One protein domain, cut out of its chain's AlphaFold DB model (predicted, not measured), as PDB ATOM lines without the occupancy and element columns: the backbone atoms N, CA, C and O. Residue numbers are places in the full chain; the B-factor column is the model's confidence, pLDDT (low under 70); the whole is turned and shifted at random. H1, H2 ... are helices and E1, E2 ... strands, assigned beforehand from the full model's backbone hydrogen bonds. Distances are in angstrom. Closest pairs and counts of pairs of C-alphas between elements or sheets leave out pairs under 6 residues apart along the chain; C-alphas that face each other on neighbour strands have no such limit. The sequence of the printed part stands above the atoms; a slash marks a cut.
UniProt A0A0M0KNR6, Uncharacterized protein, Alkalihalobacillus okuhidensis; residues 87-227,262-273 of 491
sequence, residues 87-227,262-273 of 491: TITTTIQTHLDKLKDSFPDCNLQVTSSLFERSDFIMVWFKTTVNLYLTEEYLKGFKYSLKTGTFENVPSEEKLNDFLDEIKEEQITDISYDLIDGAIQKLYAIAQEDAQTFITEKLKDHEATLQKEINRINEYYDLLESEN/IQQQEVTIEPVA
ATOM      1  N   THR A  87     433.373 328.302 386.911       92.38
ATOM      2  CA  THR A  87     432.078 328.734 386.400       92.38
ATOM      3  C   THR A  87     431.562 327.721 385.382       92.38
ATOM      4  O   THR A  87     432.267 327.370 384.438       92.38
ATOM      5  N   ILE A  88     430.305 327.306 385.532       92.19
ATOM      6  CA  ILE A  88     429.540 326.563 384.525       92.19
ATOM      7  C   ILE A  88     428.549 327.527 383.884       92.19
ATOM      8  O   ILE A  88     427.865 328.288 384.572       92.19
ATOM      9  N   THR A  89     428.463 327.504 382.556       90.50
ATOM     10  CA  THR A  89     427.479 328.297 381.811       90.50
ATOM     11  C   THR A  89     426.643 327.392 380.927       90.50
ATOM     12  O   THR A  89     427.140 326.843 379.946       90.50
ATOM     13  N   THR A  90     425.356 327.282 381.242       90.06
ATOM     14  CA  THR A  90     424.403 326.484 380.469       90.06
ATOM     15  C   THR A  90     423.538 327.416 379.624       90.06
ATOM     16  O   THR A  90     422.832 328.279 380.151       90.06
ATOM     17  N   THR A  91     423.601 327.260 378.301       91.12
ATOM     18  CA  THR A  91     422.879 328.111 377.336       91.12
ATOM     19  C   THR A  91     421.574 327.465 376.872       91.12
ATOM     20  O   THR A  91     421.372 326.257 377.010       91.12
ATOM     21  N   ILE A  92     420.672 328.258 376.294       92.06
ATOM     22  CA  ILE A  92     419.411 327.763 375.708       92.06
ATOM     23  C   ILE A  92     419.572 327.200 374.286       92.06
ATOM     24  O   ILE A  92     418.578 326.790 373.691       92.06
ATOM     25  N   GLN A  93     420.788 327.161 373.729       90.62
ATOM     26  CA  GLN A  93     421.024 326.860 372.313       90.62
ATOM     27  C   GLN A  93     420.441 325.504 371.882       90.62
ATOM     28  O   GLN A  93     419.686 325.441 370.915       90.62
ATOM     29  N   THR A  94     420.691 324.441 372.651       89.12
ATOM     30  CA  THR A  94     420.154 323.099 372.364       89.12
ATOM     31  C   THR A  94     418.623 323.073 372.359       89.12
ATOM     32  O   THR A  94     418.009 322.423 371.514       89.12
ATOM     33  N   HIS A  95     417.980 323.801 373.279       91.31
ATOM     34  CA  HIS A  95     416.517 323.904 373.326       91.31
ATOM     35  C   HIS A  95     415.969 324.750 372.180       91.31
ATOM     36  O   HIS A  95     414.922 324.425 371.626       91.31
ATOM     37  N   LEU A  96     416.683 325.806 371.791       92.38
ATOM     38  CA  LEU A  96     416.324 326.639 370.649       92.38
ATOM     39  C   LEU A  96     416.375 325.848 369.340       92.38
ATOM     40  O   LEU A  96     415.495 326.018 368.502       92.38
ATOM     41  N   ASP A  97     417.365 324.974 369.171       92.25
ATOM     42  CA  ASP A  97     417.480 324.140 367.975       92.25
ATOM     43  C   ASP A  97     416.377 323.070 367.929       92.25
ATOM     44  O   ASP A  97     415.668 322.983 366.928       92.25
ATOM     45  N   LYS A  98     416.091 322.390 369.053       92.06
ATOM     46  CA  LYS A  98     414.899 321.519 369.175       92.06
ATOM     47  C   LYS A  98     413.596 322.264 368.850       92.06
ATOM     48  O   LYS A  98     412.677 321.701 368.248       92.06
ATOM     49  N   LEU A  99     413.493 323.529 369.266       93.12
ATOM     50  CA  LEU A  99     412.324 324.361 369.002       93.12
ATOM     51  C   LEU A  99     412.201 324.691 367.508       93.12
ATOM     52  O   LEU A  99     411.105 324.580 366.963       93.12
ATOM     53  N   LYS A 100     413.300 325.037 366.828       93.31
ATOM     54  CA  LYS A 100     413.311 325.258 365.371       93.31
ATOM     55  C   LYS A 100     412.865 324.010 364.613       93.31
ATOM     56  O   LYS A 100     412.001 324.111 363.747       93.31
ATOM     57  N   ASP A 101     413.379 322.842 364.992       93.50
ATOM     58  CA  ASP A 101     413.004 321.566 364.371       93.50
ATOM     59  C   ASP A 101     411.511 321.250 364.558       93.50
ATOM     60  O   ASP A 101     410.856 320.687 363.679       93.50
ATOM     61  N   SER A 102     410.946 321.656 365.698       94.81
ATOM     62  CA  SER A 102     409.529 321.456 366.012       94.81
ATOM     63  C   SER A 102     408.595 322.412 365.262       94.81
ATOM     64  O   SER A 102     407.416 322.090 365.103       94.81
ATOM     65  N   PHE A 103     409.091 323.560 364.791       96.12
ATOM     66  CA  PHE A 103     408.320 324.605 364.107       96.12
ATOM     67  C   PHE A 103     408.938 324.972 362.743       96.12
ATOM     68  O   PHE A 103     409.377 326.107 362.552       96.12
ATOM     69  N   PRO A 104     408.947 324.043 361.766       93.19
ATOM     70  CA  PRO A 104     409.667 324.225 360.502       93.19
ATOM     71  C   PRO A 104     409.133 325.380 359.637       93.19
ATOM     72  O   PRO A 104     409.886 325.964 358.862       93.19
ATOM     73  N   ASP A 105     407.850 325.727 359.782       91.69
ATOM     74  CA  ASP A 105     407.177 326.770 358.994       91.69
ATOM     75  C   ASP A 105     407.067 328.120 359.733       91.69
ATOM     76  O   ASP A 105     406.346 329.020 359.287       91.69
ATOM     77  N   CYS A 106     407.730 328.268 360.884       95.19
ATOM     78  CA  CYS A 106     407.675 329.482 361.697       95.19
ATOM     79  C   CYS A 106     409.035 330.187 361.759       95.19
ATOM     80  O   CYS A 106     410.092 329.562 361.726       95.19
ATOM     81  N   ASN A 107     409.002 331.506 361.930       95.62
ATOM     82  CA  ASN A 107     410.168 332.296 362.293       95.62
ATOM     83  C   ASN A 107     410.306 332.349 363.820       95.62
ATOM     84  O   ASN A 107     409.322 332.565 364.529       95.62
ATOM     85  N   LEU A 108     411.524 332.159 364.325       96.00
ATOM     86  CA  LEU A 108     411.825 332.179 365.753       96.00
ATOM     87  C   LEU A 108     412.736 333.363 366.062       96.00
ATOM     88  O   LEU A 108     413.828 333.479 365.507       96.00
ATOM     89  N   GLN A 109     412.313 334.210 366.996       94.69
ATOM     90  CA  GLN A 109     413.084 335.364 367.439       94.69
ATOM     91  C   GLN A 109     413.243 335.358 368.959       94.69
ATOM     92  O   GLN A 109     412.263 335.379 369.702       94.69
ATOM     93  N   VAL A 110     414.488 335.388 369.431       93.69
ATOM     94  CA  VAL A 110     414.790 335.610 370.851       93.69
ATOM     95  C   VAL A 110     414.536 337.083 371.169       93.69
ATOM     96  O   VAL A 110     415.167 337.968 370.596       93.69
ATOM     97  N   THR A 111     413.580 337.352 372.056       91.50
ATOM     98  CA  THR A 111     413.154 338.718 372.417       91.50
ATOM     99  C   THR A 111     413.844 339.245 373.669       91.50
ATOM    100  O   THR A 111     414.096 340.441 373.782       91.50
ATOM    101  N   SER A 112     414.184 338.354 374.594       90.81
ATOM    102  CA  SER A 112     414.974 338.663 375.781       90.81
ATOM    103  C   SER A 112     415.752 337.427 376.201       90.81
ATOM    104  O   SER A 112     415.202 336.328 376.137       90.81
ATOM    105  N   SER A 113     416.979 337.621 376.674       90.88
ATOM    106  CA  SER A 113     417.782 336.594 377.338       90.88
ATOM    107  C   SER A 113     418.283 337.148 378.674       90.88
ATOM    108  O   SER A 113     418.622 338.331 378.776       90.88
ATOM    109  N   LEU A 114     418.260 336.308 379.704       93.50
ATOM    110  CA  LEU A 114     418.729 336.596 381.051       93.50
ATOM    111  C   LEU A 114     419.522 335.393 381.560       93.50
ATOM    112  O   LEU A 114     419.051 334.260 381.478       93.50
ATOM    113  N   PHE A 115     420.679 335.654 382.158       91.00
ATOM    114  CA  PHE A 115     421.414 334.655 382.922       91.00
ATOM    115  C   PHE A 115     421.038 334.753 384.398       91.00
ATOM    116  O   PHE A 115     421.272 335.780 385.041       91.00
ATOM    117  N   GLU A 116     420.462 333.683 384.940       89.94
ATOM    118  CA  GLU A 116     420.315 333.526 386.379       89.94
ATOM    119  C   GLU A 116     421.592 332.911 386.945       89.94
ATOM    120  O   GLU A 116     421.988 331.801 386.576       89.94
ATOM    121  N   ARG A 117     422.229 333.646 387.855       90.25
ATOM    122  CA  ARG A 117     423.432 333.201 388.545       90.25
ATOM    123  C   ARG A 117     423.084 332.554 389.880       90.25
ATOM    124  O   ARG A 117     422.326 333.112 390.676       90.25
ATOM    125  N   SER A 118     423.674 331.393 390.126       91.94
ATOM    126  CA  SER A 118     423.603 330.678 391.397       91.94
ATOM    127  C   SER A 118     425.003 330.304 391.866       91.94
ATOM    128  O   SER A 118     425.797 329.781 391.089       91.94
ATOM    129  N   ASP A 119     425.276 330.557 393.141       93.94
ATOM    130  CA  ASP A 119     426.575 330.295 393.749       93.94
ATOM    131  C   ASP A 119     426.474 329.067 394.665       93.94
ATOM    132  O   ASP A 119     425.579 328.971 395.519       93.94
ATOM    133  N   PHE A 120     427.396 328.129 394.480       93.88
ATOM    134  CA  PHE A 120     427.459 326.868 395.203       93.88
ATOM    135  C   PHE A 120     428.850 326.636 395.777       93.88
ATOM    136  O   PHE A 120     429.849 327.088 395.225       93.88
ATOM    137  N   ILE A 121     428.904 325.866 396.857       92.00
ATOM    138  CA  ILE A 121     430.135 325.257 397.345       92.00
ATOM    139  C   ILE A 121     429.980 323.746 397.332       92.00
ATOM    140  O   ILE A 121     428.968 323.206 397.782       92.00
ATOM    141  N   MET A 122     430.977 323.068 396.787       92.00
ATOM    142  CA  MET A 122     431.073 321.622 396.772       92.00
ATOM    143  C   MET A 122     432.243 321.205 397.648       92.00
ATOM    144  O   MET A 122     433.335 321.759 397.528       92.00
ATOM    145  N   VAL A 123     432.012 320.248 398.541       88.88
ATOM    146  CA  VAL A 123     433.050 319.721 399.428       88.88
ATOM    147  C   VAL A 123     433.005 318.209 399.397       88.88
ATOM    148  O   VAL A 123     431.940 317.612 399.572       88.88
ATOM    149  N   TRP A 124     434.168 317.599 399.196       88.69
ATOM    150  CA  TRP A 124     434.351 316.166 399.351       88.69
ATOM    151  C   TRP A 124     434.940 315.885 400.720       88.69
ATOM    152  O   TRP A 124     435.997 316.415 401.064       88.69
ATOM    153  N   PHE A 125     434.258 315.036 401.482       87.00
ATOM    154  CA  PHE A 125     434.746 314.547 402.762       87.00
ATOM    155  C   PHE A 125     435.218 313.114 402.614       87.00
ATOM    156  O   PHE A 125     434.490 312.252 402.111       87.00
ATOM    157  N   LYS A 126     436.440 312.873 403.079       87.38
ATOM    158  CA  LYS A 126     436.943 311.537 403.331       87.38
ATOM    159  C   LYS A 126     436.578 311.173 404.763       87.38
ATOM    160  O   LYS A 126     436.977 311.853 405.707       87.38
ATOM    161  N   THR A 127     435.838 310.084 404.909       85.81
ATOM    162  CA  THR A 127     435.549 309.481 406.206       85.81
ATOM    163  C   THR A 127     436.415 308.245 406.350       85.81
ATOM    164  O   THR A 127     436.311 307.316 405.551       85.81
ATOM    165  N   THR A 128     437.258 308.235 407.378       84.62
ATOM    166  CA  THR A 128     438.066 307.077 407.767       84.62
ATOM    167  C   THR A 128     437.505 306.529 409.063       84.62
ATOM    168  O   THR A 128     437.386 307.254 410.052       84.62
ATOM    169  N   VAL A 129     437.145 305.251 409.054       79.25
ATOM    170  CA  VAL A 129     436.674 304.538 410.237       79.25
ATOM    171  C   VAL A 129     437.689 303.456 410.560       79.25
ATOM    172  O   VAL A 129     437.821 302.469 409.835       79.25
ATOM    173  N   ASN A 130     438.398 303.633 411.668       74.88
ATOM    174  CA  ASN A 130     439.296 302.612 412.184       74.88
ATOM    175  C   ASN A 130     438.478 301.605 413.001       74.88
ATOM    176  O   ASN A 130     438.155 301.836 414.166       74.88
ATOM    177  N   LEU A 131     438.094 300.502 412.351       69.25
ATOM    178  CA  LEU A 131     437.547 299.301 412.992       69.25
ATOM    179  C   LEU A 131     438.640 298.215 413.023       69.25
ATOM    180  O   LEU A 131     439.824 298.526 413.062       69.25
ATOM    181  N   TYR A 132     438.261 296.931 412.960       64.75
ATOM    182  CA  TYR A 132     439.208 295.823 412.746       64.75
ATOM    183  C   TYR A 132     440.033 295.984 411.451       64.75
ATOM    184  O   TYR A 132     441.194 295.580 411.391       64.75
ATOM    185  N   LEU A 133     439.419 296.569 410.421       70.56
ATOM    186  CA  LEU A 133     440.072 297.074 409.220       70.56
ATOM    187  C   LEU A 133     439.770 298.568 409.122       70.56
ATOM    188  O   LEU A 133     438.694 299.014 409.531       70.56
ATOM    189  N   THR A 134     440.716 299.329 408.580       77.06
ATOM    190  CA  THR A 134     440.469 300.721 408.208       77.06
ATOM    191  C   THR A 134     439.553 300.737 406.990       77.06
ATOM    192  O   THR A 134     439.911 300.230 405.928       77.06
ATOM    193  N   GLU A 135     438.364 301.303 407.163       81.25
ATOM    194  CA  GLU A 135     437.396 301.513 406.093       81.25
ATOM    195  C   GLU A 135     437.401 302.995 405.721       81.25
ATOM    196  O   GLU A 135     437.251 303.863 406.583       81.25
ATOM    197  N   GLU A 136     437.551 303.286 404.433       82.50
ATOM    198  CA  GLU A 136     437.531 304.647 403.906       82.50
ATOM    199  C   GLU A 136     436.422 304.781 402.866       82.50
ATOM    200  O   GLU A 136     436.244 303.912 402.007       82.50
ATOM    201  N   TYR A 137     435.692 305.893 402.910       84.50
ATOM    202  CA  TYR A 137     434.844 306.299 401.796       84.50
ATOM    203  C   TYR A 137     434.925 307.807 401.571       84.50
ATOM    204  O   TYR A 137     435.193 308.589 402.485       84.50
ATOM    205  N   LEU A 138     434.704 308.195 400.319       85.12
ATOM    206  CA  LEU A 138     434.716 309.574 399.860       85.12
ATOM    207  C   LEU A 138     433.300 309.954 399.440       85.12
ATOM    208  O   LEU A 138     432.670 309.223 398.674       85.12
ATOM    209  N   LYS A 139     432.806 311.100 399.911       86.81
ATOM    210  CA  LYS A 139     431.495 311.607 399.498       86.81
ATOM    211  C   LYS A 139     431.513 313.109 399.287       86.81
ATOM    212  O   LYS A 139     431.983 313.860 400.137       86.81
ATOM    213  N   GLY A 140     430.993 313.525 398.136       89.25
ATOM    214  CA  GLY A 140     430.825 314.926 397.776       89.25
ATOM    215  C   GLY A 140     429.433 315.437 398.134       89.25
ATOM    216  O   GLY A 140     428.430 314.767 397.877       89.25
ATOM    217  N   PHE A 141     429.369 316.661 398.644       91.25
ATOM    218  CA  PHE A 141     428.126 317.393 398.858       91.25
ATOM    219  C   PHE A 141     428.186 318.734 398.143       91.25
ATOM    220  O   PHE A 141     429.208 319.416 398.197       91.25
ATOM    221  N   LYS A 142     427.083 319.130 397.512       92.88
ATOM    222  CA  LYS A 142     426.909 320.433 396.873       92.88
ATOM    223  C   LYS A 142     425.906 321.253 397.666       92.88
ATOM    224  O   LYS A 142     424.798 320.798 397.924       92.88
ATOM    225  N   TYR A 143     426.286 322.465 398.045       94.06
ATOM    226  CA  TYR A 143     425.511 323.356 398.900       94.06
ATOM    227  C   TYR A 143     425.234 324.678 398.193       94.06
ATOM    228  O   TYR A 143     426.158 325.338 397.718       94.06
ATOM    229  N   SER A 144     423.969 325.092 398.142       94.12
ATOM    230  CA  SER A 144     423.589 326.407 397.624       94.12
ATOM    231  C   SER A 144     423.836 327.481 398.674       94.12
ATOM    232  O   SER A 144     423.211 327.479 399.737       94.12
ATOM    233  N   LEU A 145     424.677 328.458 398.343       91.94
ATOM    234  CA  LEU A 145     424.974 329.579 399.236       91.94
ATOM    235  C   LEU A 145     423.781 330.538 399.393       91.94
ATOM    236  O   LEU A 145     423.724 331.296 400.358       91.94
ATOM    237  N   LYS A 146     422.806 330.485 398.473       89.75
ATOM    238  CA  LYS A 146     421.602 331.332 398.483       89.75
ATOM    239  C   LYS A 146     420.437 330.704 399.247       89.75
ATOM    240  O   LYS A 146     419.828 331.370 400.077       89.75
ATOM    241  N   THR A 147     420.081 329.456 398.938       89.62
ATOM    242  CA  THR A 147     418.903 328.787 399.530       89.62
ATOM    243  C   THR A 147     419.245 328.008 400.794       89.62
ATOM    244  O   THR A 147     418.356 327.690 401.579       89.62
ATOM    245  N   GLY A 148     420.523 327.683 400.990       88.50
ATOM    246  CA  GLY A 148     420.993 326.856 402.088       88.50
ATOM    247  C   GLY A 148     420.630 325.374 401.970       88.50
ATOM    248  O   GLY A 148     420.752 324.646 402.955       88.50
ATOM    249  N   THR A 149     420.168 324.940 400.796       91.56
ATOM    250  CA  THR A 149     419.866 323.538 400.487       91.56
ATOM    251  C   THR A 149     421.123 322.807 400.029       91.56
ATOM    252  O   THR A 149     421.992 323.419 399.403       91.56
ATOM    253  N   PHE A 150     421.191 321.501 400.284       91.38
ATOM    254  CA  PHE A 150     422.276 320.652 399.805       91.38
ATOM    255  C   PHE A 150     421.761 319.476 398.978       91.38
ATOM    256  O   PHE A 150     420.622 319.037 399.143       91.38
ATOM    257  N   GLU A 151     422.621 318.972 398.106       91.12
ATOM    258  CA  GLU A 151     422.418 317.759 397.327       91.12
ATOM    259  C   GLU A 151     423.697 316.914 397.333       91.12
ATOM    260  O   GLU A 151     424.803 317.432 397.520       91.12
ATOM    261  N   ASN A 152     423.552 315.600 397.161       88.38
ATOM    262  CA  ASN A 152     424.705 314.719 397.001       88.38
ATOM    263  C   ASN A 152     425.319 314.942 395.619       88.38
ATOM    264  O   ASN A 152     424.599 315.050 394.625       88.38
ATOM    265  N   VAL A 153     426.646 314.970 395.558       82.50
ATOM    266  CA  VAL A 153     427.358 314.993 394.279       82.50
ATOM    267  C   VAL A 153     427.100 313.662 393.545       82.50
ATOM    268  O   VAL A 153     427.038 312.617 394.201       82.50
ATOM    269  N   PRO A 154     426.899 313.683 392.212       68.94
ATOM    270  CA  PRO A 154     426.692 312.483 391.402       68.94
ATOM    271  C   PRO A 154     427.780 311.408 391.574       68.94
ATOM    272  O   PRO A 154     428.886 311.688 392.032       68.94
ATOM    273  N   SER A 155     427.472 310.176 391.152       68.12
ATOM    274  CA  SER A 155     428.438 309.070 391.050       68.12
ATOM    275  C   SER A 155     429.650 309.432 390.180       68.12
ATOM    276  O   SER A 155     429.517 310.268 389.288       68.12
ATOM    277  N   GLU A 156     430.789 308.758 390.379       67.69
ATOM    278  CA  GLU A 156     432.059 309.018 389.665       67.69
ATOM    279  C   GLU A 156     431.892 309.169 388.142       67.69
ATOM    280  O   GLU A 156     432.386 310.138 387.574       67.69
ATOM    281  N   GLU A 157     431.112 308.299 387.489       66.94
ATOM    282  CA  GLU A 157     430.862 308.379 386.035       66.94
ATOM    283  C   GLU A 157     430.268 309.723 385.584       66.94
ATOM    284  O   GLU A 157     430.622 310.235 384.531       66.94
ATOM    285  N   LYS A 158     429.381 310.321 386.388       72.19
ATOM    286  CA  LYS A 158     428.747 311.616 386.089       72.19
ATOM    287  C   LYS A 158     429.566 312.800 386.590       72.19
ATOM    288  O   LYS A 158     429.266 313.939 386.241       72.19
ATOM    289  N   LEU A 159     430.537 312.542 387.465       77.94
ATOM    290  CA  LEU A 159     431.383 313.577 388.029       77.94
ATOM    291  C   LEU A 159     432.382 314.081 386.987       77.94
ATOM    292  O   LEU A 159     432.559 315.286 386.893       77.94
ATOM    293  N   ASN A 160     432.975 313.194 386.184       76.81
ATOM    294  CA  ASN A 160     433.936 313.598 385.153       76.81
ATOM    295  C   ASN A 160     433.292 314.503 384.095       76.81
ATOM    296  O   ASN A 160     433.783 315.605 383.876       76.81
ATOM    297  N   ASP A 161     432.135 314.105 383.551       77.44
ATOM    298  CA  ASP A 161     431.367 314.933 382.608       77.44
ATOM    299  C   ASP A 161     431.044 316.314 383.205       77.44
ATOM    300  O   ASP A 161     431.160 317.342 382.542       77.44
ATOM    301  N   PHE A 162     430.671 316.349 384.487       81.44
ATOM    302  CA  PHE A 162     430.381 317.592 385.194       81.44
ATOM    303  C   PHE A 162     431.625 318.469 385.392       81.44
ATOM    304  O   PHE A 162     431.540 319.686 385.238       81.44
ATOM    305  N   LEU A 163     432.769 317.880 385.751       81.31
ATOM    306  CA  LEU A 163     434.020 318.611 385.951       81.31
ATOM    307  C   LEU A 163     434.558 319.179 384.630       81.31
ATOM    308  O   LEU A 163     435.057 320.303 384.630       81.31
ATOM    309  N   ASP A 164     434.389 318.464 383.516       81.88
ATOM    310  CA  ASP A 164     434.793 318.916 382.176       81.88
ATOM    311  C   ASP A 164     434.008 320.153 381.697       81.88
ATOM    312  O   ASP A 164     434.511 320.954 380.905       81.88
ATOM    313  N   GLU A 165     432.783 320.357 382.195       84.88
ATOM    314  CA  GLU A 165     431.984 321.557 381.916       84.88
ATOM    315  C   GLU A 165     432.462 322.798 382.692       84.88
ATOM    316  O   GLU A 165     432.085 323.929 382.356       84.88
ATOM    317  N   ILE A 166     433.282 322.618 383.734       88.69
ATOM    318  CA  ILE A 166     433.744 323.713 384.584       88.69
ATOM    319  C   ILE A 166     434.890 324.447 383.904       88.69
ATOM    320  O   ILE A 166     435.980 323.921 383.687       88.69
ATOM    321  N   LYS A 167     434.685 325.743 383.676       89.12
ATOM    322  CA  LYS A 167     435.776 326.643 383.329       89.12
ATOM    323  C   LYS A 167     436.425 327.177 384.601       89.12
ATOM    324  O   LYS A 167     435.762 327.859 385.382       89.12
ATOM    325  N   GLU A 168     437.716 326.909 384.784       86.81
ATOM    326  CA  GLU A 168     438.495 327.462 385.896       86.81
ATOM    327  C   GLU A 168     438.458 329.002 385.868       86.81
ATOM    328  O   GLU A 168     438.787 329.642 384.862       86.81
ATOM    329  N   GLU A 169     438.008 329.602 386.968       85.25
ATOM    330  CA  GLU A 169     437.858 331.049 387.115       85.25
ATOM    331  C   GLU A 169     437.906 331.420 388.598       85.25
ATOM    332  O   GLU A 169     437.261 330.780 389.428       85.25
ATOM    333  N   GLN A 170     438.648 332.474 388.949       83.31
ATOM    334  CA  GLN A 170     438.687 332.957 390.328       83.31
ATOM    335  C   GLN A 170     437.377 333.638 390.731       83.31
ATOM    336  O   GLN A 170     436.912 334.579 390.085       83.31
ATOM    337  N   ILE A 171     436.812 333.199 391.854       85.12
ATOM    338  CA  ILE A 171     435.590 333.763 392.430       85.12
ATOM    339  C   ILE A 171     435.957 334.594 393.663       85.12
ATOM    340  O   ILE A 171     436.325 334.049 394.698       85.12
ATOM    341  N   THR A 172     435.845 335.919 393.557       81.81
ATOM    342  CA  THR A 172     436.296 336.859 394.605       81.81
ATOM    343  C   THR A 172     435.168 337.643 395.277       81.81
ATOM    344  O   THR A 172     435.419 338.439 396.176       81.81
ATOM    345  N   ASP A 173     433.930 337.489 394.815       86.00
ATOM    346  CA  ASP A 173     432.754 338.246 395.263       86.00
ATOM    347  C   ASP A 173     431.919 337.516 396.328       86.00
ATOM    348  O   ASP A 173     430.874 338.016 396.740       86.00
ATOM    349  N   ILE A 174     432.388 336.358 396.796       84.88
ATOM    350  CA  ILE A 174     431.787 335.587 397.888       84.88
ATOM    351  C   ILE A 174     432.634 335.800 399.145       84.88
ATOM    352  O   ILE A 174     433.858 335.684 399.099       84.88
ATOM    353  N   SER A 175     432.000 336.136 400.271       84.25
ATOM    354  CA  SER A 175     432.724 336.374 401.522       84.25
ATOM    355  C   SER A 175     433.228 335.074 402.151       84.25
ATOM    356  O   SER A 175     432.541 334.051 402.134       84.25
ATOM    357  N   TYR A 176     434.402 335.140 402.784       77.44
ATOM    358  CA  TYR A 176     434.977 334.015 403.527       77.44
ATOM    359  C   TYR A 176     434.052 333.517 404.646       77.44
ATOM    360  O   TYR A 176     433.852 332.317 404.762       77.44
ATOM    361  N   ASP A 177     433.374 334.416 405.372       78.56
ATOM    362  CA  ASP A 177     432.414 334.027 406.419       78.56
ATOM    363  C   ASP A 177     431.274 333.138 405.886       78.56
ATOM    364  O   ASP A 177     430.789 332.239 406.577       78.56
ATOM    365  N   LEU A 178     430.823 333.386 404.649       85.31
ATOM    366  CA  LEU A 178     429.761 332.600 404.023       85.31
ATOM    367  C   LEU A 178     430.274 331.220 403.594       85.31
ATOM    368  O   LEU A 178     429.557 330.230 403.745       85.31
ATOM    369  N   ILE A 179     431.512 331.162 403.094       81.62
ATOM    370  CA  ILE A 179     432.211 329.923 402.737       81.62
ATOM    371  C   ILE A 179     432.418 329.066 403.989       81.62
ATOM    372  O   ILE A 179     431.969 327.922 404.019       81.62
ATOM    373  N   ASP A 180     432.989 329.633 405.050       78.50
ATOM    374  CA  ASP A 180     433.246 328.938 406.313       78.50
ATOM    375  C   ASP A 180     431.946 328.428 406.944       78.50
ATOM    376  O   ASP A 180     431.847 327.267 407.351       78.50
ATOM    377  N   GLY A 181     430.902 329.265 406.962       82.12
ATOM    378  CA  GLY A 181     429.584 328.872 407.452       82.12
ATOM    379  C   GLY A 181     428.954 327.733 406.642       82.12
ATOM    380  O   GLY A 181     428.269 326.878 407.208       82.12
ATOM    381  N   ALA A 182     429.181 327.686 405.328       88.62
ATOM    382  CA  ALA A 182     428.711 326.592 404.483       88.62
ATOM    383  C   ALA A 182     429.524 325.303 404.697       88.62
ATOM    384  O   ALA A 182     428.927 324.234 404.822       88.62
ATOM    385  N   ILE A 183     430.853 325.400 404.829       85.19
ATOM    386  CA  ILE A 183     431.731 324.260 405.140       85.19
ATOM    387  C   ILE A 183     431.342 323.636 406.482       85.19
ATOM    388  O   ILE A 183     431.211 322.419 406.564       85.19
ATOM    389  N   GLN A 184     431.080 324.438 407.519       85.25
ATOM    390  CA  GLN A 184     430.648 323.927 408.827       85.25
ATOM    391  C   GLN A 184     429.321 323.162 408.753       85.25
ATOM    392  O   GLN A 184     429.175 322.108 409.373       85.25
ATOM    393  N   LYS A 185     428.354 323.663 407.976       90.81
ATOM    394  CA  LYS A 185     427.079 322.962 407.754       90.81
ATOM    395  C   LYS A 185     427.281 321.650 407.005       90.81
ATOM    396  O   LYS A 185     426.713 320.637 407.399       90.81
ATOM    397  N   LEU A 186     428.096 321.667 405.954       90.75
ATOM    398  CA  LEU A 186     428.441 320.469 405.194       90.75
ATOM    399  C   LEU A 186     429.198 319.444 406.046       90.75
ATOM    400  O   LEU A 186     428.928 318.254 405.937       90.75
ATOM    401  N   TYR A 187     430.069 319.894 406.948       88.12
ATOM    402  CA  TYR A 187     430.766 319.031 407.897       88.12
ATOM    403  C   TYR A 187     429.793 318.337 408.860       88.12
ATOM    404  O   TYR A 187     429.911 317.138 409.088       88.12
ATOM    405  N   ALA A 188     428.787 319.053 409.376       90.12
ATOM    406  CA  ALA A 188     427.741 318.452 410.211       90.12
ATOM    407  C   ALA A 188     426.906 317.406 409.446       90.12
ATOM    408  O   ALA A 188     426.586 316.352 409.990       90.12
ATOM    409  N   ILE A 189     426.602 317.662 408.169       90.62
ATOM    410  CA  ILE A 189     425.927 316.691 407.289       90.62
ATOM    411  C   ILE A 189     426.814 315.457 407.065       90.62
ATOM    412  O   ILE A 189     426.340 314.327 407.171       90.62
ATOM    413  N   ALA A 190     428.109 315.655 406.811       88.50
ATOM    414  CA  ALA A 190     429.066 314.565 406.649       88.50
ATOM    415  C   ALA A 190     429.210 313.723 407.929       88.50
ATOM    416  O   ALA A 190     429.352 312.507 407.845       88.50
ATOM    417  N   GLN A 191     429.117 314.339 409.113       88.00
ATOM    418  CA  GLN A 191     429.087 313.624 410.394       88.00
ATOM    419  C   GLN A 191     427.865 312.713 410.534       88.00
ATOM    420  O   GLN A 191     428.003 311.571 410.975       88.00
ATOM    421  N   GLU A 192     426.679 313.190 410.154       88.38
ATOM    422  CA  GLU A 192     425.455 312.380 410.180       88.38
ATOM    423  C   GLU A 192     425.544 311.201 409.199       88.38
ATOM    424  O   GLU A 192     425.247 310.060 409.558       88.38
ATOM    425  N   ASP A 193     426.039 311.452 407.986       85.75
ATOM    426  CA  ASP A 193     426.237 310.418 406.968       85.75
ATOM    427  C   ASP A 193     427.279 309.370 407.395       85.75
ATOM    428  O   ASP A 193     427.053 308.163 407.268       85.75
ATOM    429  N   ALA A 194     428.386 309.814 407.997       83.00
ATOM    430  CA  ALA A 194     429.392 308.942 408.592       83.00
ATOM    431  C   ALA A 194     428.799 308.050 409.683       83.00
ATOM    432  O   ALA A 194     429.121 306.865 409.728       83.00
ATOM    433  N   GLN A 195     427.896 308.567 410.519       84.00
ATOM    434  CA  GLN A 195     427.244 307.767 411.554       84.00
ATOM    435  C   GLN A 195     426.383 306.640 410.967       84.00
ATOM    436  O   GLN A 195     426.398 305.517 411.490       84.00
ATOM    437  N   THR A 196     425.669 306.908 409.872       85.25
ATOM    438  CA  THR A 196     424.927 305.876 409.137       85.25
ATOM    439  C   THR A 196     425.878 304.811 408.594       85.25
ATOM    440  O   THR A 196     425.690 303.629 408.881       85.25
ATOM    441  N   PHE A 197     426.957 305.220 407.920       83.00
ATOM    442  CA  PHE A 197     427.969 304.301 407.390       83.00
ATOM    443  C   PHE A 197     428.614 303.434 408.483       83.00
ATOM    444  O   PHE A 197     428.737 302.221 408.331       83.00
ATOM    445  N   ILE A 198     428.979 304.027 409.623       80.31
ATOM    446  CA  ILE A 198     429.542 303.301 410.771       80.31
ATOM    447  C   ILE A 198     428.560 302.245 411.268       80.31
ATOM    448  O   ILE A 198     428.951 301.109 411.528       80.31
ATOM    449  N   THR A 199     427.284 302.605 411.396       83.88
ATOM    450  CA  THR A 199     426.245 301.684 411.871       83.88
ATOM    451  C   THR A 199     426.095 300.487 410.931       83.88
ATOM    452  O   THR A 199     425.996 299.349 411.392       83.88
ATOM    453  N   GLU A 200     426.132 300.725 409.619       84.56
ATOM    454  CA  GLU A 200     426.116 299.669 408.604       84.56
ATOM    455  C   GLU A 200     427.350 298.765 408.707       84.56
ATOM    456  O   GLU A 200     427.213 297.545 408.814       84.56
ATOM    457  N   LYS A 201     428.552 299.346 408.788       83.31
ATOM    458  CA  LYS A 201     429.805 298.582 408.886       83.31
ATOM    459  C   LYS A 201     429.922 297.777 410.176       83.31
ATOM    460  O   LYS A 201     430.399 296.644 410.147       83.31
ATOM    461  N   LEU A 202     429.451 298.310 411.303       79.06
ATOM    462  CA  LEU A 202     429.389 297.573 412.567       79.06
ATOM    463  C   LEU A 202     428.454 296.364 412.466       79.06
ATOM    464  O   LEU A 202     428.798 295.286 412.947       79.06
ATOM    465  N   LYS A 203     427.305 296.519 411.800       84.44
ATOM    466  CA  LYS A 203     426.353 295.425 411.578       84.44
ATOM    467  C   LYS A 203     426.927 294.341 410.661       84.44
ATOM    468  O   LYS A 203     426.788 293.155 410.962       84.44
ATOM    469  N   ASP A 204     427.599 294.728 409.579       83.50
ATOM    470  CA  ASP A 204     428.283 293.790 408.679       83.50
ATOM    471  C   ASP A 204     429.408 293.036 409.399       83.50
ATOM    472  O   ASP A 204     429.589 291.824 409.217       83.50
ATOM    473  N   HIS A 205     430.139 293.734 410.268       79.81
ATOM    474  CA  HIS A 205     431.179 293.134 411.090       79.81
ATOM    475  C   HIS A 205     430.603 292.133 412.102       79.81
ATOM    476  O   HIS A 205     431.099 291.010 412.196       79.81
ATOM    477  N   GLU A 206     429.527 292.490 412.810       83.12
ATOM    478  CA  GLU A 206     428.837 291.593 413.744       83.12
ATOM    479  C   GLU A 206     428.304 290.340 413.032       83.12
ATOM    480  O   GLU A 206     428.503 289.216 413.501       83.12
ATOM    481  N   ALA A 207     427.710 290.506 411.846       86.62
ATOM    482  CA  ALA A 207     427.264 289.386 411.023       86.62
ATOM    483  C   ALA A 207     428.429 288.472 410.599       86.62
ATOM    484  O   ALA A 207     428.283 287.247 410.575       86.62
ATOM    485  N   THR A 208     429.592 289.048 410.287       84.75
ATOM    486  CA  THR A 208     430.805 288.297 409.927       84.75
ATOM    487  C   THR A 208     431.373 287.537 411.125       84.75
ATOM    488  O   THR A 208     431.692 286.353 411.001       84.75
ATOM    489  N   LEU A 209     431.420 288.167 412.304       85.94
ATOM    490  CA  LEU A 209     431.817 287.512 413.550       85.94
ATOM    491  C   LEU A 209     430.893 286.330 413.868       85.94
ATOM    492  O   LEU A 209     431.376 285.248 414.198       85.94
ATOM    493  N   GLN A 210     429.577 286.505 413.738       89.44
ATOM    494  CA  GLN A 210     428.620 285.439 414.028       89.44
ATOM    495  C   GLN A 210     428.771 284.251 413.070       89.44
ATOM    496  O   GLN A 210     428.690 283.101 413.504       89.44
ATOM    497  N   LYS A 211     429.037 284.505 411.781       91.75
ATOM    498  CA  LYS A 211     429.356 283.444 410.811       91.75
ATOM    499  C   LYS A 211     430.614 282.674 411.210       91.75
ATOM    500  O   LYS A 211     430.612 281.449 411.141       91.75
ATOM    501  N   GLU A 212     431.656 283.368 411.658       88.88
ATOM    502  CA  GLU A 212     432.900 282.727 412.095       88.88
ATOM    503  C   GLU A 212     432.706 281.907 413.380       88.88
ATOM    504  O   GLU A 212     433.201 280.786 413.474       88.88
ATOM    505  N   ILE A 213     431.924 282.408 414.341       91.25
ATOM    506  CA  ILE A 213     431.544 281.651 415.544       91.25
ATOM    507  C   ILE A 213     430.765 280.385 415.162       91.25
ATOM    508  O   ILE A 213     431.058 279.311 415.686       91.25
ATOM    509  N   ASN A 214     429.807 280.487 414.237       93.38
ATOM    510  CA  ASN A 214     429.046 279.332 413.758       93.38
ATOM    511  C   ASN A 214     429.958 278.308 413.070       93.38
ATOM    512  O   ASN A 214     429.890 277.134 413.409       93.38
ATOM    513  N   ARG A 215     430.877 278.754 412.202       94.62
ATOM    514  CA  ARG A 215     431.880 277.892 411.554       94.62
ATOM    515  C   ARG A 215     432.748 277.146 412.571       94.62
ATOM    516  O   ARG A 215     433.022 275.962 412.390       94.62
ATOM    517  N   ILE A 216     433.188 277.826 413.638       91.38
ATOM    518  CA  ILE A 216     433.953 277.200 414.730       91.38
ATOM    519  C   ILE A 216     433.090 276.158 415.448       91.38
ATOM    520  O   ILE A 216     433.561 275.049 415.680       91.38
ATOM    521  N   ASN A 217     431.838 276.485 415.781       92.12
ATOM    522  CA  ASN A 217     430.929 275.536 416.426       92.12
ATOM    523  C   ASN A 217     430.696 274.295 415.557       92.12
ATOM    524  O   ASN A 217     430.915 273.198 416.047       92.12
ATOM    525  N   GLU A 218     430.363 274.463 414.277       92.06
ATOM    526  CA  GLU A 218     430.139 273.360 413.332       92.06
ATOM    527  C   GLU A 218     431.368 272.448 413.200       92.06
ATOM    528  O   GLU A 218     431.240 271.224 413.218       92.06
ATOM    529  N   TYR A 219     432.569 273.031 413.114       92.12
ATOM    530  CA  TYR A 219     433.817 272.267 413.057       92.12
ATOM    531  C   TYR A 219     434.037 271.428 414.320       92.12
ATOM    532  O   TYR A 219     434.357 270.244 414.229       92.12
ATOM    533  N   TYR A 220     433.855 272.022 415.503       90.19
ATOM    534  CA  TYR A 220     434.038 271.288 416.752       90.19
ATOM    535  C   TYR A 220     432.883 270.318 417.042       90.19
ATOM    536  O   TYR A 220     433.130 269.296 417.666       90.19
ATOM    537  N   ASP A 221     431.660 270.572 416.570       89.25
ATOM    538  CA  ASP A 221     430.548 269.617 416.662       89.25
ATOM    539  C   ASP A 221     430.842 268.357 415.836       89.25
ATOM    540  O   ASP A 221     430.620 267.243 416.312       89.25
ATOM    541  N   LEU A 222     431.424 268.518 414.639       87.06
ATOM    542  CA  LEU A 222     431.897 267.393 413.831       87.06
ATOM    543  C   LEU A 222     432.999 266.612 414.561       87.06
ATOM    544  O   LEU A 222     432.878 265.399 414.711       87.06
ATOM    545  N   LEU A 223     434.028 267.294 415.075       84.69
ATOM    546  CA  LEU A 223     435.114 266.644 415.819       84.69
ATOM    547  C   LEU A 223     434.630 265.912 417.076       84.69
ATOM    548  O   LEU A 223     435.107 264.819 417.368       84.69
ATOM    549  N   GLU A 224     433.691 266.492 417.828       83.12
ATOM    550  CA  GLU A 224     433.103 265.837 418.999       83.12
ATOM    551  C   GLU A 224     432.326 264.578 418.583       83.12
ATOM    552  O   GLU A 224     432.511 263.529 419.196       83.12
ATOM    553  N   SER A 225     431.553 264.640 417.491       81.94
ATOM    554  CA  SER A 225     430.821 263.479 416.961       81.94
ATOM    555  C   SER A 225     431.732 262.363 416.433       81.94
ATOM    556  O   SER A 225     431.442 261.182 416.614       81.94
ATOM    557  N   GLU A 226     432.860 262.717 415.812       78.19
ATOM    558  CA  GLU A 226     433.864 261.757 415.346       78.19
ATOM    559  C   GLU A 226     434.593 261.103 416.528       78.19
ATOM    560  O   GLU A 226     434.877 259.906 416.487       78.19
ATOM    561  N   ASN A 227     434.840 261.859 417.603       71.62
ATOM    562  CA  ASN A 227     435.462 261.351 418.826       71.62
ATOM    563  C   ASN A 227     434.537 260.394 419.603       71.62
ATOM    564  O   ASN A 227     435.002 259.405 420.161       71.62
ATOM    565  N   ILE A 262     438.589 294.614 420.374       52.44
ATOM    566  CA  ILE A 262     439.785 295.453 420.531       52.44
ATOM    567  C   ILE A 262     439.865 296.416 419.341       52.44
ATOM    568  O   ILE A 262     440.419 296.042 418.317       52.44
ATOM    569  N   GLN A 263     439.329 297.632 419.497       54.94
ATOM    570  CA  GLN A 263     439.928 298.919 419.088       54.94
ATOM    571  C   GLN A 263     438.937 300.076 419.284       54.94
ATOM    572  O   GLN A 263     437.722 299.889 419.312       54.94
ATOM    573  N   GLN A 264     439.484 301.269 419.519       53.81
ATOM    574  CA  GLN A 264     438.720 302.501 419.687       53.81
ATOM    575  C   GLN A 264     437.978 302.809 418.385       53.81
ATOM    576  O   GLN A 264     438.569 302.729 417.315       53.81
ATOM    577  N   GLN A 265     436.696 303.172 418.480       63.50
ATOM    578  CA  GLN A 265     436.005 303.795 417.356       63.50
ATOM    579  C   GLN A 265     436.647 305.163 417.127       63.50
ATOM    580  O   GLN A 265     436.306 306.137 417.795       63.50
ATOM    581  N   GLU A 266     437.616 305.211 416.221       69.81
ATOM    582  CA  GLU A 266     438.188 306.456 415.735       69.81
ATOM    583  C   GLU A 266     437.603 306.733 414.360       69.81
ATOM    584  O   GLU A 266     437.799 305.981 413.404       69.81
ATOM    585  N   VAL A 267     436.829 307.811 414.304       77.69
ATOM    586  CA  VAL A 267     436.229 308.318 413.081       77.69
ATOM    587  C   VAL A 267     436.907 309.639 412.799       77.69
ATOM    588  O   VAL A 267     436.776 310.583 413.582       77.69
ATOM    589  N   THR A 268     437.625 309.712 411.688       84.44
ATOM    590  CA  THR A 268     438.165 310.974 411.191       84.44
ATOM    591  C   THR A 268     437.412 311.359 409.933       84.44
ATOM    592  O   THR A 268     437.287 310.569 408.997       84.44
ATOM    593  N   ILE A 269     436.880 312.576 409.933       83.44
ATOM    594  CA  ILE A 269     436.206 313.173 408.786       83.44
ATOM    595  C   ILE A 269     437.035 314.383 408.408       83.44
ATOM    596  O   ILE A 269     437.233 315.278 409.230       83.44
ATOM    597  N   GLU A 270     437.535 314.403 407.183       83.19
ATOM    598  CA  GLU A 270     438.383 315.481 406.695       83.19
ATOM    599  C   GLU A 270     437.898 315.964 405.324       83.19
ATOM    600  O   GLU A 270     437.574 315.143 404.459       83.19
ATOM    601  N   PRO A 271     437.791 317.289 405.107       82.56
ATOM    602  CA  PRO A 271     437.578 317.821 403.771       82.56
ATOM    603  C   PRO A 271     438.846 317.590 402.943       82.56
ATOM    604  O   PRO A 271     439.928 318.020 403.334       82.56
ATOM    605  N   VAL A 272     438.711 316.929 401.796       80.88
ATOM    606  CA  VAL A 272     439.846 316.602 400.910       80.88
ATOM    607  C   VAL A 272     439.840 317.382 399.600       80.88
ATOM    608  O   VAL A 272     440.863 317.451 398.928       80.88
ATOM    609  N   ALA A 273     438.703 317.977 399.237       83.00
ATOM    610  CA  ALA A 273     438.596 318.881 398.100       83.00
ATOM    611  C   ALA A 273     437.460 319.878 398.329       83.00
ATOM    612  O   ALA A 273     436.391 319.507 398.826       83.00
TER     613      ALA A 273
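This is residues 87 to 227 and 262 to 273 of the 491 residues of an uncharacterized protein of Alkalihalobacillus okuhidensis (UniProt A0A0M0KNR6). A twisted sheet of four strands, E4, E3, E2 and E5, curls round the nearer part of one very long helix, H3, whose last part, residues 206 to 227, sticks out as a free arm. Away from that arm, the first part of E2 bends off from the sheet and, with H1, makes a second, thinner arm, in which residues 101 to 107 stand free. The printed part has 153 residues, with three named helices and five named strands in the order E1, H1, E2, E3, E4, H2, H3, E5. The sheet's order is E4, E3, E2, E5, all antiparallel, and the class is mixed, helices and strands. The whole is extended, with a radius of gyration of the C-alphas of 25.8 A and spans of 94 by 46 by 24 A.

E1, residues 87 to 90, begins with C-alpha 87 at (432.078, 328.734, 386.400) and is 10.0 A long. H1 is residues 93 to 102, 14.2 A. E2, residues 107 to 130, measures 65.0 A from first to last C-alpha and bends by 72 degrees at residue 111. E3 is residues 134 to 144, 32.5 A, and E4 is residues 150 to 152, 7.0 A. H2 is residues 156 to 164, 12.7 A. H3, residues 176 to 227, runs 74.3 A to C-alpha 227 at (435.462, 261.351, 418.826). E5, residues 266 to 273, is 21.6 A long and ends with C-alpha 273 at (438.596, 318.881, 398.100).

E2, E3 and E4 form a meander, each strand the antiparallel neighbour of the one before, with hairpins E2 to E3 and E3 to E4. N 125 and O 139 of E2 and E3 are 2.9 A apart, within hydrogen-bond range, as are N 142 and O 151 of E3 and E4, 2.8 A, and N 128 and O 268 of E2 and E5, 2.8 A. H3 is on the sheet, giving two layers, a helix on one face of a sheet; the closest C-alphas of H3 and E2 are those of Ala 194 and Thr 127, 6.6 A. H1 only grazes the sheet, with its residues 96 to 100. E1 pairs with no named strand, but E1 and E2 are near each other, with 8 pairs of C-alphas within 10 A. H2 is not on the sheet, and H2 and H3 are apart. Every O i to N i+4 pair is within hydrogen-bond range in H1 and H3, and 4 of 5 are in H2.

The C-alphas farthest apart, those of Asn 107 and Asn 227, are 94.2 A apart. Residues 228 to 261 are not printed, and C-alphas 227 and 262 are 34.4 A apart across the cut. Of the links printed whole, H2 to H3 is long. The mean pLDDT of the printed part is 85.4; residues 131 to 132, 154 to 157 and 262 to 266 are under 70.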